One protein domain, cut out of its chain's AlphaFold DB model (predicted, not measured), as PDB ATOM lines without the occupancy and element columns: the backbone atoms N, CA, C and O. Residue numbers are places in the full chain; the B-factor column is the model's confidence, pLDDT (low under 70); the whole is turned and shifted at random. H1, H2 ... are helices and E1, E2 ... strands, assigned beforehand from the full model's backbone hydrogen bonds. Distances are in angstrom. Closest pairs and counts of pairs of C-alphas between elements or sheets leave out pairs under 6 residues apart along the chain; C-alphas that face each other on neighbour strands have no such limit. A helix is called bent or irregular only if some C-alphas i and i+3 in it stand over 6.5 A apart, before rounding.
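This is residues 4 to 108 of the 108 residues of an uncharacterized protein of Wolbachia endosymbiont of Folsomia candida (UniProt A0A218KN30). Two antiparallel sheets lie face to face as a sandwich, a five-strand sheet E2 to E6 and a four-strand sheet of E7, E8, E1 and E9, their strands crossed at 57 degrees; the one helix, H1, packs between the sheets near E6, at one end of the whole. The long hairpin of E7 and E8 runs toward the other end, where its link, residues 71 to 77, turns back. The printed part has 105 residues, with one named helix and nine named strands in the order E1, E2, E3, E4, E5, E6, E7, E8, H1, E9, and its class is mostly strand. The sheet orders are E2, E3, E4, E5, E6 and E7, E8, E1, E9. It is compact, with a radius of gyration of the C-alphas of 13.6 A, yet elongated, spanning 45 by 29 by 28 A.

E1, residues 4 to 11, is an inner strand of a sheet with E7, residues 60 to 70, E8, residues 78 to 89, and E9, residues 104 to 107. E1 is antiparallel to E8, with N 6 and O 86 at 2.8 A, and to E9, with N 7 and O 106 at 2.8 A. The second sheet is a meander, each strand the antiparallel neighbour of the one before: E2, residues 17 to 20, E3, residues 25 to 30, E4, residues 34 to 39, E5, residues 44 to 48, and E6, residues 51 to 56. Its hairpins have N 19 and O 28 at 2.8 A across E2 and E3, N 29 and O 36 at 2.8 A across E3 and E4, N 37 and O 45 at 2.9 A across E4 and E5, and N 46 and O 54 at 2.9 A across E5 and E6. The parts of the two sheets that face each other are 10.9 A centre to centre, and their best planes stand 5 degrees apart. E7 and E8 are a hairpin, with N 65 and O 83 at 2.9 A. H1, residues 90 to 99, is on both sheets, making two layers with each, a helix on one face of a sheet. It is over E6 at a height over the sheet of 7.8 A, only just slantwise to the strands at 30.1 degrees on the local plane; the closest C-alphas of E6 and H1 are those of Val 51 and Ser 99, 5.7 A apart. Its height over the other sheet is 8.0 A, over E8 and along the strands at 6 degrees on the local plane. E8, H1 and E9 form a split strand-helix-strand unit, two strands running the same way with E1 between them, and its crossover is right-handed. In H1, 4 of 6 O i to N i+4 pairs are within hydrogen-bond range.

E1 begins at C-alpha 4, (173.858, 170.992, 120.181), and is 23.2 A long. E7 measures 29.6 A and E8, the longest strand by residues, 34.6 A, ending at C-alpha 89, (173.686, 165.957, 124.536). E4 measures 16.3 A and E6 15.8 A. H1 is 15.1 A long and irregular, with C-alphas 91 and 94 at 7.7 A. E9 ends at C-alpha 107, (175.137, 178.487, 120.873).

The two C-alphas farthest apart are those of Val 76 and Glu 91, at 44.8 A. The printed part has no cut and ends at residue 108, the chain's last residue. No link is long; the link from E7 to E8, of 7 residues, is short, and the others are tight. The mean pLDDT of the printed part is 86.6, and residues 69 to 78 are under 70.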
ATOM      1  N   ARG A   4     173.557 169.659 120.707       95.12
ATOM      2  CA  ARG A   4     173.858 170.992 120.181       95.12
ATOM      3  C   ARG A   4     175.282 171.390 120.540       95.12
ATOM      4  O   ARG A   4     175.857 170.887 121.505       95.12
ATOM      5  N   ASN A   5     175.855 172.270 119.733       94.19
ATOM      6  CA  ASN A   5     177.210 172.745 119.944       94.19
ATOM      7  C   ASN A   5     177.177 174.055 120.740       94.19
ATOM      8  O   ASN A   5     176.379 174.946 120.452       94.19
ATOM      9  N   ILE A   6     178.073 174.174 121.712       94.50
ATOM     10  CA  ILE A   6     178.328 175.403 122.461       94.50
ATOM     11  C   ILE A   6     179.779 175.792 122.207       94.50
ATOM     12  O   ILE A   6     180.680 174.976 122.406       94.50
ATOM     13  N   ARG A   7     180.001 177.025 121.760       94.69
ATOM     14  CA  ARG A   7     181.326 177.629 121.658       94.69
ATOM     15  C   ARG A   7     181.620 178.403 122.925       94.69
ATOM     16  O   ARG A   7     180.948 179.395 123.163       94.69
ATOM     17  N   PHE A   8     182.640 178.011 123.671       91.94
ATOM     18  CA  PHE A   8     183.160 178.760 124.807       91.94
ATOM     19  C   PHE A   8     184.411 179.542 124.421       91.94
ATOM     20  O   PHE A   8     185.257 179.045 123.671       91.94
ATOM     21  N   ASN A   9     184.535 180.743 124.972       91.44
ATOM     22  CA  ASN A   9     185.687 181.618 124.843       91.44
ATOM     23  C   ASN A   9     186.265 181.891 126.237       91.44
ATOM     24  O   ASN A   9     185.588 182.437 127.103       91.44
ATOM     25  N   PHE A  10     187.532 181.556 126.446       89.06
ATOM     26  CA  PHE A  10     188.235 181.803 127.704       89.06
ATOM     27  C   PHE A  10     189.407 182.746 127.448       89.06
ATOM     28  O   PHE A  10     190.215 182.477 126.560       89.06
ATOM     29  N   GLN A  11     189.523 183.841 128.201       87.06
ATOM     30  CA  GLN A  11     190.723 184.684 128.196       87.06
ATOM     31  C   GLN A  11     191.553 184.359 129.435       87.06
ATOM     32  O   GLN A  11     191.015 184.354 130.536       87.06
ATOM     33  N   GLU A  12     192.853 184.096 129.274       82.81
ATOM     34  CA  GLU A  12     193.716 183.633 130.379       82.81
ATOM     35  C   GLU A  12     193.636 184.514 131.632       82.81
ATOM     36  O   GLU A  12     193.550 184.002 132.741       82.81
ATOM     37  N   LYS A  13     193.579 185.839 131.447       83.94
ATOM     38  CA  LYS A  13     193.515 186.828 132.536       83.94
ATOM     39  C   LYS A  13     192.296 186.686 133.463       83.94
ATOM     40  O   LYS A  13     192.336 187.209 134.573       83.94
ATOM     41  N   ASP A  14     191.222 186.041 133.006       85.31
ATOM     42  CA  ASP A  14     189.961 185.937 133.749       85.31
ATOM     43  C   ASP A  14     189.945 184.714 134.685       85.31
ATOM     44  O   ASP A  14     189.026 184.549 135.492       85.31
ATOM     45  N   TYR A  15     190.962 183.850 134.596       85.88
ATOM     46  CA  TYR A  15     191.027 182.584 135.316       85.88
ATOM     47  C   TYR A  15     192.292 182.508 136.167       85.88
ATOM     48  O   TYR A  15     193.379 182.908 135.762       85.88
ATOM     49  N   THR A  16     192.150 181.964 137.372       88.06
ATOM     50  CA  THR A  16     193.279 181.659 138.257       88.06
ATOM     51  C   THR A  16     194.048 180.428 137.786       88.06
ATOM     52  O   THR A  16     195.242 180.314 138.045       88.06
ATOM     53  N   GLU A  17     193.372 179.511 137.093       87.94
ATOM     54  CA  GLU A  17     193.980 178.352 136.450       87.94
ATOM     55  C   GLU A  17     193.328 178.132 135.087       87.94
ATOM     56  O   GLU A  17     192.102 178.078 134.972       87.94
ATOM     57  N   LEU A  18     194.153 177.957 134.058       87.56
ATOM     58  CA  LEU A  18     193.713 177.507 132.747       87.56
ATOM     59  C   LEU A  18     194.680 176.435 132.256       87.56
ATOM     60  O   LEU A  18     195.879 176.668 132.129       87.56
ATOM     61  N   CYS A  19     194.159 175.241 131.988       86.12
ATOM     62  CA  CYS A  19     194.951 174.105 131.557       86.12
ATOM     63  C   CYS A  19     194.410 173.497 130.263       86.12
ATOM     64  O   CYS A  19     193.235 173.135 130.158       86.12
ATOM     65  N   LEU A  20     195.298 173.346 129.278       86.31
ATOM     66  CA  LEU A  20     195.025 172.654 128.023       86.31
ATOM     67  C   LEU A  20     195.669 171.267 128.055       86.31
ATOM     68  O   LEU A  20     196.883 171.145 127.912       86.31
ATOM     69  N   GLY A  21     194.865 170.212 128.170       84.44
ATOM     70  CA  GLY A  21     195.377 168.842 128.131       84.44
ATOM     71  C   GLY A  21     196.145 168.400 129.384       84.44
ATOM     72  O   GLY A  21     197.155 167.714 129.238       84.44
ATOM     73  N   CYS A  22     195.671 168.748 130.585       85.50
ATOM     74  CA  CYS A  22     196.137 168.159 131.849       85.50
ATOM     75  C   CYS A  22     195.911 166.639 131.911       85.50
ATOM     76  O   CYS A  22     195.278 166.036 131.040       85.50
ATOM     77  N   ASP A  23     196.442 165.998 132.951       85.62
ATOM     78  CA  ASP A  23     196.452 164.541 133.103       85.62
ATOM     79  C   ASP A  23     195.063 163.900 132.931       85.62
ATOM     80  O   ASP A  23     194.928 162.928 132.181       85.62
ATOM     81  N   ASP A  24     194.016 164.501 133.494       88.38
ATOM     82  CA  ASP A  24     192.635 164.000 133.495       88.38
ATOM     83  C   ASP A  24     191.670 164.754 132.556       88.38
ATOM     84  O   ASP A  24     190.612 164.224 132.196       88.38
ATOM     85  N   ALA A  25     192.036 165.951 132.085       91.50
ATOM     86  CA  ALA A  25     191.149 166.800 131.289       91.50
ATOM     87  C   ALA A  25     191.732 167.217 129.933       91.50
ATOM     88  O   ALA A  25     192.927 167.445 129.770       91.50
ATOM     89  N   LEU A  26     190.859 167.336 128.933       91.44
ATOM     90  CA  LEU A  26     191.165 168.028 127.679       91.44
ATOM     91  C   LEU A  26     191.290 169.532 127.911       91.44
ATOM     92  O   LEU A  26     192.092 170.190 127.245       91.44
ATOM     93  N   PHE A  27     190.491 170.057 128.837       90.94
ATOM     94  CA  PHE A  27     190.470 171.462 129.199       90.94
ATOM     95  C   PHE A  27     189.978 171.650 130.635       90.94
ATOM     96  O   PHE A  27     189.023 170.989 131.047       90.94
ATOM     97  N   ARG A  28     190.598 172.574 131.366       92.50
ATOM     98  CA  ARG A  28     190.152 173.037 132.682       92.50
ATOM     99  C   ARG A  28     190.336 174.549 132.773       92.50
ATOM    100  O   ARG A  28     191.405 175.044 132.432       92.50
ATOM    101  N   ALA A  29     189.317 175.259 133.239       91.00
ATOM    102  CA  ALA A  29     189.376 176.672 133.590       91.00
ATOM    103  C   ALA A  29     188.752 176.877 134.971       91.00
ATOM    104  O   ALA A  29     187.631 176.432 135.218       91.00
ATOM    105  N   ILE A  30     189.485 177.525 135.870       90.44
ATOM    106  CA  ILE A  30     189.065 177.812 137.243       90.44
ATOM    107  C   ILE A  30     189.304 179.292 137.515       90.44
ATOM    108  O   ILE A  30     190.396 179.801 137.274       90.44
ATOM    109  N   SER A  31     188.288 179.972 138.032       87.75
ATOM    110  CA  SER A  31     188.371 181.317 138.601       87.75
ATOM    111  C   SER A  31     187.925 181.293 140.069       87.75
ATOM    112  O   SER A  31     187.561 180.248 140.607       87.75
ATOM    113  N   ALA A  32     187.882 182.458 140.719       84.38
ATOM    114  CA  ALA A  32     187.376 182.589 142.087       84.38
ATOM    115  C   ALA A  32     185.907 182.153 142.264       84.38
ATOM    116  O   ALA A  32     185.472 181.913 143.390       84.38
ATOM    117  N   SER A  33     185.130 182.095 141.179       86.81
ATOM    118  CA  SER A  33     183.693 181.807 141.243       86.81
ATOM    119  C   SER A  33     183.198 180.801 140.220       86.81
ATOM    120  O   SER A  33     182.010 180.490 140.224       86.81
ATOM    121  N   THR A  34     184.076 180.307 139.348       87.50
ATOM    122  CA  THR A  34     183.685 179.438 138.243       87.50
ATOM    123  C   THR A  34     184.674 178.299 138.050       87.50
ATOM    124  O   THR A  34     185.886 178.498 138.103       87.50
ATOM    125  N   ILE A  35     184.154 177.102 137.805       91.19
ATOM    126  CA  ILE A  35     184.911 175.911 137.432       91.19
ATOM    127  C   ILE A  35     184.294 175.351 136.160       91.19
ATOM    128  O   ILE A  35     183.098 175.075 136.088       91.19
ATOM    129  N   PHE A  36     185.136 175.145 135.160       92.88
ATOM    130  CA  PHE A  36     184.788 174.495 133.913       92.88
ATOM    131  C   PHE A  36     185.817 173.408 133.632       92.88
ATOM    132  O   PHE A  36     187.011 173.688 133.545       92.88
ATOM    133  N   THR A  37     185.391 172.158 133.482       94.31
ATOM    134  CA  THR A  37     186.291 171.046 133.147       94.31
ATOM    135  C   THR A  37     185.668 170.177 132.070       94.31
ATOM    136  O   THR A  37     184.549 169.704 132.227       94.31
ATOM    137  N   LEU A  38     186.418 169.916 131.000       94.75
ATOM    138  CA  LEU A  38     186.111 168.885 130.015       94.75
ATOM    139  C   LEU A  38     187.146 167.762 130.127       94.75
ATOM    140  O   LEU A  38     188.276 167.891 129.656       94.75
ATOM    141  N   GLY A  39     186.745 166.656 130.741       93.75
ATOM    142  CA  GLY A  39     187.493 165.416 130.898       93.75
ATOM    143  C   GLY A  39     187.825 164.734 129.569       93.75
ATOM    144  O   GLY A  39     187.096 164.846 128.579       93.75
ATOM    145  N   LYS A  40     188.914 163.956 129.543       91.38
ATOM    146  CA  LYS A  40     189.291 163.129 128.372       91.38
ATOM    147  C   LYS A  40     188.276 162.028 128.051       91.38
ATOM    148  O   LYS A  40     188.234 161.545 126.924       91.38
ATOM    149  N   ASN A  41     187.452 161.660 129.026       90.50
ATOM    150  CA  ASN A  41     186.363 160.692 128.916       90.50
ATOM    151  C   ASN A  41     185.040 161.295 128.403       90.50
ATOM    152  O   ASN A  41     184.067 160.558 128.299       90.50
ATOM    153  N   GLY A  42     184.986 162.595 128.092       89.38
ATOM    154  CA  GLY A  42     183.740 163.274 127.718       89.38
ATOM    155  C   GLY A  42     182.923 163.789 128.906       89.38
ATOM    156  O   GLY A  42     181.837 164.329 128.707       89.38
ATOM    157  N   TYR A  43     183.455 163.677 130.128       94.38
ATOM    158  CA  TYR A  43     182.867 164.297 131.308       94.38
ATOM    159  C   TYR A  43     183.013 165.818 131.247       94.38
ATOM    160  O   TYR A  43     184.119 166.340 131.344       94.38
ATOM    161  N   LEU A  44     181.912 166.536 131.076       94.56
ATOM    162  CA  LEU A  44     181.844 167.985 131.204       94.56
ATOM    163  C   LEU A  44     181.293 168.330 132.584       94.56
ATOM    164  O   LEU A  44     180.239 167.824 132.953       94.56
ATOM    165  N   TYR A  45     181.982 169.202 133.309       94.19
ATOM    166  CA  TYR A  45     181.573 169.749 134.600       94.19
ATOM    167  C   TYR A  45     181.598 171.271 134.537       94.19
ATOM    168  O   TYR A  45     182.610 171.853 134.131       94.19
ATOM    169  N   VAL A  46     180.497 171.899 134.944       92.06
ATOM    170  CA  VAL A  46     180.347 173.353 135.001       92.06
ATOM    171  C   VAL A  46     179.754 173.743 136.351       92.06
ATOM    172  O   VAL A  46     178.692 173.254 136.744       92.06
ATOM    173  N   GLN A  47     180.435 174.643 137.051       88.56
ATOM    174  CA  GLN A  47     180.006 175.199 138.328       88.56
ATOM    175  C   GLN A  47     180.281 176.700 138.349       88.56
ATOM    176  O   GLN A  47     181.387 177.130 138.035       88.56
ATOM    177  N   THR A  48     179.294 177.479 138.782       87.12
ATOM    178  CA  THR A  48     179.415 178.913 139.064       87.12
ATOM    179  C   THR A  48     178.807 179.156 140.443       87.12
ATOM    180  O   THR A  48     177.780 178.559 140.736       87.12
ATOM    181  N   ASN A  49     179.397 180.001 141.297       80.69
ATOM    182  CA  ASN A  49     178.963 180.186 142.699       80.69
ATOM    183  C   ASN A  49     177.452 180.436 142.880       80.69
ATOM    184  O   ASN A  49     176.883 180.032 143.891       80.69
ATOM    185  N   ASP A  50     176.811 181.079 141.902       77.56
ATOM    186  CA  ASP A  50     175.397 181.462 141.951       77.56
ATOM    187  C   ASP A  50     174.454 180.450 141.275       77.56
ATOM    188  O   ASP A  50     173.244 180.677 141.199       77.56
ATOM    189  N   VAL A  51     174.984 179.333 140.762       78.19
ATOM    190  CA  VAL A  51     174.219 178.329 140.011       78.19
ATOM    191  C   VAL A  51     174.549 176.921 140.504       78.19
ATOM    192  O   VAL A  51     175.672 176.618 140.898       78.19
ATOM    193  N   ALA A  52     173.557 176.029 140.477       80.12
ATOM    194  CA  ALA A  52     173.785 174.623 140.782       80.12
ATOM    195  C   ALA A  52     174.854 174.026 139.849       80.12
ATOM    196  O   ALA A  52     174.883 174.311 138.648       80.12
ATOM    197  N   GLU A  53     175.711 173.172 140.405       85.88
ATOM    198  CA  GLU A  53     176.661 172.400 139.612       85.88
ATOM    199  C   GLU A  53     175.924 171.485 138.629       85.88
ATOM    200  O   GLU A  53     174.905 170.872 138.968       85.88
ATOM    201  N   LYS A  54     176.434 171.402 137.399       92.44
ATOM    202  CA  LYS A  54     175.898 170.515 136.366       92.44
ATOM    203  C   LYS A  54     177.019 169.789 135.654       92.44
ATOM    204  O   LYS A  54     178.109 170.327 135.439       92.44
ATOM    205  N   SER A  55     176.732 168.554 135.273       92.81
ATOM    206  CA  SER A  55     177.670 167.730 134.535       92.81
ATOM    207  C   SER A  55     176.981 166.785 133.565       92.81
ATOM    208  O   SER A  55     175.798 166.481 133.691       92.81
ATOM    209  N   THR A  56     177.742 166.328 132.577       93.38
ATOM    210  CA  THR A  56     177.341 165.267 131.648       93.38
ATOM    211  C   THR A  56     178.553 164.414 131.307       93.38
ATOM    212  O   THR A  56     179.649 164.934 131.132       93.38
ATOM    213  N   GLU A  57     178.382 163.102 131.181       92.69
ATOM    214  CA  GLU A  57     179.453 162.167 130.794       92.69
ATOM    215  C   GLU A  57     179.595 161.999 129.275       92.69
ATOM    216  O   GLU A  57     180.443 161.245 128.798       92.69
ATOM    217  N   LYS A  58     178.742 162.667 128.496       92.00
ATOM    218  CA  LYS A  58     178.619 162.438 127.053       92.00
ATOM    219  C   LYS A  58     179.012 163.658 126.219       92.00
ATOM    220  O   LYS A  58     178.747 163.682 125.019       92.00
ATOM    221  N   ALA A  59     179.631 164.678 126.809       93.88
ATOM    222  CA  ALA A  59     180.099 165.824 126.041       93.88
ATOM    223  C   ALA A  59     181.267 165.437 125.124       93.88
ATOM    224  O   ALA A  59     182.061 164.540 125.409       93.88
ATOM    225  N   LYS A  60     181.396 166.138 123.996       93.31
ATOM    226  CA  LYS A  60     182.482 165.895 123.042       93.31
ATOM    227  C   LYS A  60     183.116 167.191 122.572       93.31
ATOM    228  O   LYS A  60     182.426 168.068 122.065       93.31
ATOM    229  N   LEU A  61     184.443 167.269 122.653       93.38
ATOM    230  CA  LEU A  61     185.203 168.335 122.010       93.38
ATOM    231  C   LEU A  61     185.096 168.200 120.484       93.38
ATOM    232  O   LEU A  61     185.488 167.178 119.914       93.38
ATOM    233  N   MET A  62     184.571 169.231 119.832       94.50
ATOM    234  CA  MET A  62     184.404 169.303 118.378       94.50
ATOM    235  C   MET A  62     185.479 170.171 117.729       94.50
ATOM    236  O   MET A  62     185.957 169.849 116.643       94.50
ATOM    237  N   TYR A  63     185.875 171.252 118.401       92.94
ATOM    238  CA  TYR A  63     186.878 172.192 117.918       92.94
ATOM    239  C   TYR A  63     187.654 172.791 119.088       92.94
ATOM    240  O   TYR A  63     187.094 173.007 120.160       92.94
ATOM    241  N   ARG A  64     188.940 173.074 118.868       90.50
ATOM    242  CA  ARG A  64     189.811 173.787 119.805       90.50
ATOM    243  C   ARG A  64     190.735 174.710 119.026       90.50
ATOM    244  O   ARG A  64     191.376 174.258 118.078       90.50
ATOM    245  N   ASN A  65     190.862 175.952 119.476       89.25
ATOM    246  CA  ASN A  65     191.817 176.914 118.941       89.25
ATOM    247  C   ASN A  65     192.371 177.823 120.039       89.25
ATOM    248  O   ASN A  65     191.697 178.086 121.033       89.25
ATOM    249  N   VAL A  66     193.589 178.310 119.829       86.44
ATOM    250  CA  VAL A  66     194.224 179.329 120.666       86.44
ATOM    251  C   VAL A  66     194.541 180.507 119.765       86.44
ATOM    252  O   VAL A  66     195.250 180.363 118.771       86.44
ATOM    253  N   GLN A  67     193.972 181.657 120.085       85.75
ATOM    254  CA  GLN A  67     194.223 182.912 119.397       85.75
ATOM    255  C   GLN A  67     194.998 183.824 120.333       85.75
ATOM    256  O   GLN A  67     194.726 183.858 121.526       85.75
ATOM    257  N   ASN A  68     195.944 184.580 119.794       75.19
ATOM    258  CA  ASN A  68     196.553 185.667 120.541       75.19
ATOM    259  C   ASN A  68     195.708 186.906 120.279       75.19
ATOM    260  O   ASN A  68     195.639 187.352 119.132       75.19
ATOM    261  N   ASP A  69     195.033 187.414 121.306       66.19
ATOM    262  CA  ASP A  69     194.345 188.692 121.190       66.19
ATOM    263  C   ASP A  69     195.374 189.812 121.385       66.19
ATOM    264  O   ASP A  69     196.246 189.732 122.261       66.19
ATOM    265  N   ASN A  70     195.311 190.831 120.529       61.53
ATOM    266  CA  ASN A  70     196.150 192.011 120.694       61.53
ATOM    267  C   ASN A  70     195.545 192.829 121.832       61.53
ATOM    268  O   ASN A  70     194.376 193.198 121.742       61.53
ATOM    269  N   ASP A  71     196.319 193.134 122.875       59.66
ATOM    270  CA  ASP A  71     195.867 194.060 123.912       59.66
ATOM    271  C   ASP A  71     195.470 195.402 123.255       59.66
ATOM    272  O   ASP A  71     196.331 196.089 122.686       59.66
ATOM    273  N   PRO A  72     194.183 195.806 123.299       55.41
ATOM    274  CA  PRO A  72     193.726 197.052 122.690       55.41
ATOM    275  C   PRO A  72     194.347 198.303 123.335       55.41
ATOM    276  O   PRO A  72     194.194 199.399 122.797       55.41
ATOM    277  N   GLN A  73     195.059 198.165 124.459       60.19
ATOM    278  CA  GLN A  73     195.769 199.251 125.140       60.19
ATOM    279  C   GLN A  73     197.221 199.435 124.663       60.19
ATOM    280  O   GLN A  73     197.910 200.332 125.147       60.19
ATOM    281  N   GLY A  74     197.701 198.629 123.706       52.59
ATOM    282  CA  GLY A  74     199.037 198.787 123.125       52.59
ATOM    283  C   GLY A  74     200.189 198.423 124.067       52.59
ATOM    284  O   GLY A  74     201.342 198.730 123.755       52.59
ATOM    285  N   GLN A  75     199.916 197.765 125.200       54.31
ATOM    286  CA  GLN A  75     200.978 197.122 125.969       54.31
ATOM    287  C   GLN A  75     201.444 195.879 125.210       54.31
ATOM    288  O   GLN A  75     200.652 195.120 124.656       54.31
ATOM    289  N   VAL A  76     202.758 195.679 125.151       54.38
ATOM    290  CA  VAL A  76     203.359 194.496 124.532       54.38
ATOM    291  C   VAL A  76     203.090 193.302 125.451       54.38
ATOM    292  O   VAL A  76     203.887 192.981 126.325       54.38
ATOM    293  N   GLY A  77     201.934 192.674 125.268       58.00
ATOM    294  CA  GLY A  77     201.503 191.475 125.972       58.00
ATOM    295  C   GLY A  77     200.376 190.818 125.189       58.00
ATOM    296  O   GLY A  77     199.300 191.386 125.040       58.00
ATOM    297  N   TYR A  78     200.631 189.635 124.636       64.25
ATOM    298  CA  TYR A  78     199.585 188.837 124.004       64.25
ATOM    299  C   TYR A  78     198.748 188.199 125.109       64.25
ATOM    300  O   TYR A  78     199.305 187.481 125.939       64.25
ATOM    301  N   ILE A  79     197.437 188.445 125.124       73.31
ATOM    302  CA  ILE A  79     196.524 187.735 126.028       73.31
ATOM    303  C   ILE A  79     195.924 186.584 125.224       73.31
ATOM    304  O   ILE A  79     195.163 186.834 124.281       73.31
ATOM    305  N   PRO A  80     196.273 185.323 125.520       80.56
ATOM    306  CA  PRO A  80     195.740 184.215 124.757       80.56
ATOM    307  C   PRO A  80     194.251 184.031 125.064       80.56
ATOM    308  O   PRO A  80     193.796 184.023 126.213       80.56
ATOM    309  N   LYS A  81     193.491 183.884 123.981       86.38
ATOM    310  CA  LYS A  81     192.078 183.535 123.942       86.38
ATOM    311  C   LYS A  81     191.945 182.089 123.488       86.38
ATOM    312  O   LYS A  81     192.355 181.720 122.387       86.38
ATOM    313  N   PHE A  82     191.326 181.271 124.319       88.25
ATOM    314  CA  PHE A  82     191.091 179.861 124.060       88.25
ATOM    315  C   PHE A  82     189.638 179.659 123.643       88.25
ATOM    316  O   PHE A  82     188.719 180.071 124.347       88.25
ATOM    317  N   ILE A  83     189.434 179.037 122.487       91.06
ATOM    318  CA  ILE A  83     188.115 178.823 121.890       91.06
ATOM    319  C   ILE A  83     187.862 177.323 121.803       91.06
ATOM    320  O   ILE A  83     188.670 176.596 121.216       91.06
ATOM    321  N   PHE A  84     186.732 176.869 122.341       92.56
ATOM    322  CA  PHE A  84     186.330 175.463 122.320       92.56
ATOM    323  C   PHE A  84     184.903 175.324 121.829       92.56
ATOM    324  O   PHE A  84     184.013 175.946 122.396       92.56
ATOM    325  N   ASP A  85     184.674 174.440 120.861       94.75
ATOM    326  CA  ASP A  85     183.318 174.008 120.524       94.75
ATOM    327  C   ASP A  85     183.090 172.641 121.141       94.75
ATOM    328  O   ASP A  85     183.838 171.693 120.878       94.75
ATOM    329  N   ILE A  86     182.050 172.533 121.954       94.62
ATOM    330  CA  ILE A  86     181.700 171.317 122.674       94.62
ATOM    331  C   ILE A  86     180.296 170.920 122.256       94.62
ATOM    332  O   ILE A  86     179.361 171.714 122.339       94.62
ATOM    333  N   LYS A  87     180.146 169.678 121.803       96.19
ATOM    334  CA  LYS A  87     178.838 169.082 121.572       96.19
ATOM    335  C   LYS A  87     178.310 168.532 122.886       96.19
ATOM    336  O   LYS A  87     178.927 167.628 123.453       96.19
ATOM    337  N   VAL A  88     177.176 169.055 123.326       95.38
ATOM    338  CA  VAL A  88     176.469 168.635 124.538       95.38
ATOM    339  C   VAL A  88     175.224 167.840 124.122       95.38
ATOM    340  O   VAL A  88     174.569 168.230 123.146       95.38
ATOM    341  N   PRO A  89     174.912 166.712 124.785       95.31
ATOM    342  CA  PRO A  89     173.686 165.957 124.536       95.31
ATOM    343  C   PRO A  89     172.441 166.823 124.707       95.31
ATOM    344  O   PRO A  89     172.433 167.770 125.486       95.31
ATOM    345  N   GLU A  90     171.386 166.496 123.972       94.56
ATOM    346  CA  GLU A  90     170.139 167.263 123.998       94.56
ATOM    347  C   GLU A  90     169.467 167.212 125.373       94.56
ATOM    348  O   GLU A  90     168.958 168.227 125.834       94.56
ATOM    349  N   GLU A  91     169.549 166.065 126.055       94.50
ATOM    350  CA  GLU A  91     168.989 165.866 127.395       94.50
ATOM    351  C   GLU A  91     169.642 166.731 128.487       94.50
ATOM    352  O   GLU A  91     168.978 167.075 129.461       94.50
ATOM    353  N   ASP A  92     170.909 167.114 128.303       94.12
ATOM    354  CA  ASP A  92     171.706 167.849 129.293       94.12
ATOM    355  C   ASP A  92     171.930 169.316 128.882       94.12
ATOM    356  O   ASP A  92     172.548 170.091 129.614       94.12
ATOM    357  N   PHE A  93     171.482 169.710 127.685       93.38
ATOM    358  CA  PHE A  93     171.874 170.974 127.066       93.38
ATOM    359  C   PHE A  93     171.448 172.193 127.885       93.38
ATOM    360  O   PHE A  93     172.278 173.055 128.174       93.38
ATOM    361  N   ASP A  94     170.172 172.258 128.267       92.88
ATOM    362  CA  ASP A  94     169.615 173.413 128.978       92.88
ATOM    363  C   ASP A  94     170.233 173.568 130.374       92.88
ATOM    364  O   ASP A  94     170.524 174.684 130.811       92.88
ATOM    365  N   ASP A  95     170.518 172.448 131.038       91.88
ATOM    366  CA  ASP A  95     171.200 172.412 132.329       91.88
ATOM    367  C   ASP A  95     172.633 172.951 132.219       91.88
ATOM    368  O   ASP A  95     173.030 173.832 132.984       91.88
ATOM    369  N   ILE A  96     173.397 172.483 131.227       92.19
ATOM    370  CA  ILE A  96     174.767 172.952 130.988       92.19
ATOM    371  C   ILE A  96     174.791 174.436 130.618       92.19
ATOM    372  O   ILE A  96     175.628 175.173 131.135       92.19
ATOM    373  N   VAL A  97     173.881 174.898 129.758       90.62
ATOM    374  CA  VAL A  97     173.784 176.318 129.373       90.62
ATOM    375  C   VAL A  97     173.430 177.198 130.571       90.62
ATOM    376  O   VAL A  97     173.995 178.283 130.720       90.62
ATOM    377  N   THR A  98     172.541 176.727 131.443       90.38
ATOM    378  CA  THR A  98     172.157 177.453 132.660       90.38
ATOM    379  C   THR A  98     173.337 177.579 133.624       90.38
ATOM    380  O   THR A  98     173.599 178.674 134.117       90.38
ATOM    381  N   SER A  99     174.104 176.510 133.854       88.44
ATOM    382  CA  SER A  99     175.300 176.563 134.716       88.44
ATOM    383  C   SER A  99     176.480 177.289 134.082       88.44
ATOM    384  O   SER A  99     177.312 177.848 134.792       88.44
ATOM    385  N   ALA A 100     176.532 177.347 132.752       87.38
ATOM    386  CA  ALA A 100     177.482 178.164 132.007       87.38
ATOM    387  C   ALA A 100     177.169 179.672 132.063       87.38
ATOM    388  O   ALA A 100     177.887 180.469 131.453       87.38
ATOM    389  N   TYR A 101     176.119 180.092 132.777       82.50
ATOM    390  CA  TYR A 101     175.848 181.503 133.014       82.50
ATOM    391  C   TYR A 101     177.066 182.181 133.662       82.50
ATOM    392  O   TYR A 101     177.582 181.722 134.680       82.50
ATOM    393  N   GLY A 102     177.544 183.259 133.036       80.25
ATOM    394  CA  GLY A 102     178.758 183.978 133.436       80.25
ATOM    395  C   GLY A 102     180.003 183.660 132.599       80.25
ATOM    396  O   GLY A 102     180.956 184.433 132.639       80.25
ATOM    397  N   PHE A 103     179.993 182.594 131.794       85.88
ATOM    398  CA  PHE A 103     181.028 182.356 130.783       85.88
ATOM    399  C   PHE A 103     180.707 183.098 129.473       85.88
ATOM    400  O   PHE A 103     179.541 183.269 129.115       85.88
ATOM    401  N   ASP A 104     181.736 183.490 128.715       89.12
ATOM    402  CA  ASP A 104     181.572 183.929 127.321       89.12
ATOM    403  C   ASP A 104     181.339 182.690 126.442       89.12
ATOM    404  O   ASP A 104     182.259 181.902 126.190       89.12
ATOM    405  N   TYR A 105     180.095 182.498 125.993       91.06
ATOM    406  CA  TYR A 105     179.737 181.416 125.084       91.06
ATOM    407  C   TYR A 105     178.737 181.829 124.000       91.06
ATOM    408  O   TYR A 105     177.997 182.802 124.126       91.06
ATOM    409  N   ASN A 106     178.690 181.042 122.923       93.19
ATOM    410  CA  ASN A 106     177.702 181.146 121.853       93.19
ATOM    411  C   ASN A 106     177.113 179.769 121.546       93.19
ATOM    412  O   ASN A 106     177.846 178.785 121.440       93.19
ATOM    413  N   ILE A 107     175.799 179.700 121.357       93.50
ATOM    414  CA  ILE A 107     175.137 178.487 120.873       93.50
ATOM    415  C   ILE A 107     175.228 178.466 119.343       93.50
ATOM    416  O   ILE A 107     174.893 179.466 118.706       93.50
ATOM    417  N   LEU A 108     175.700 177.353 118.772       90.31
ATOM    418  CA  LEU A 108     175.922 177.179 117.329       90.31
ATOM    419  C   LEU A 108     174.813 176.363 116.653       90.31
ATOM    420  O   LEU A 108     174.238 175.465 117.315       90.31
TER     421      LEU A 108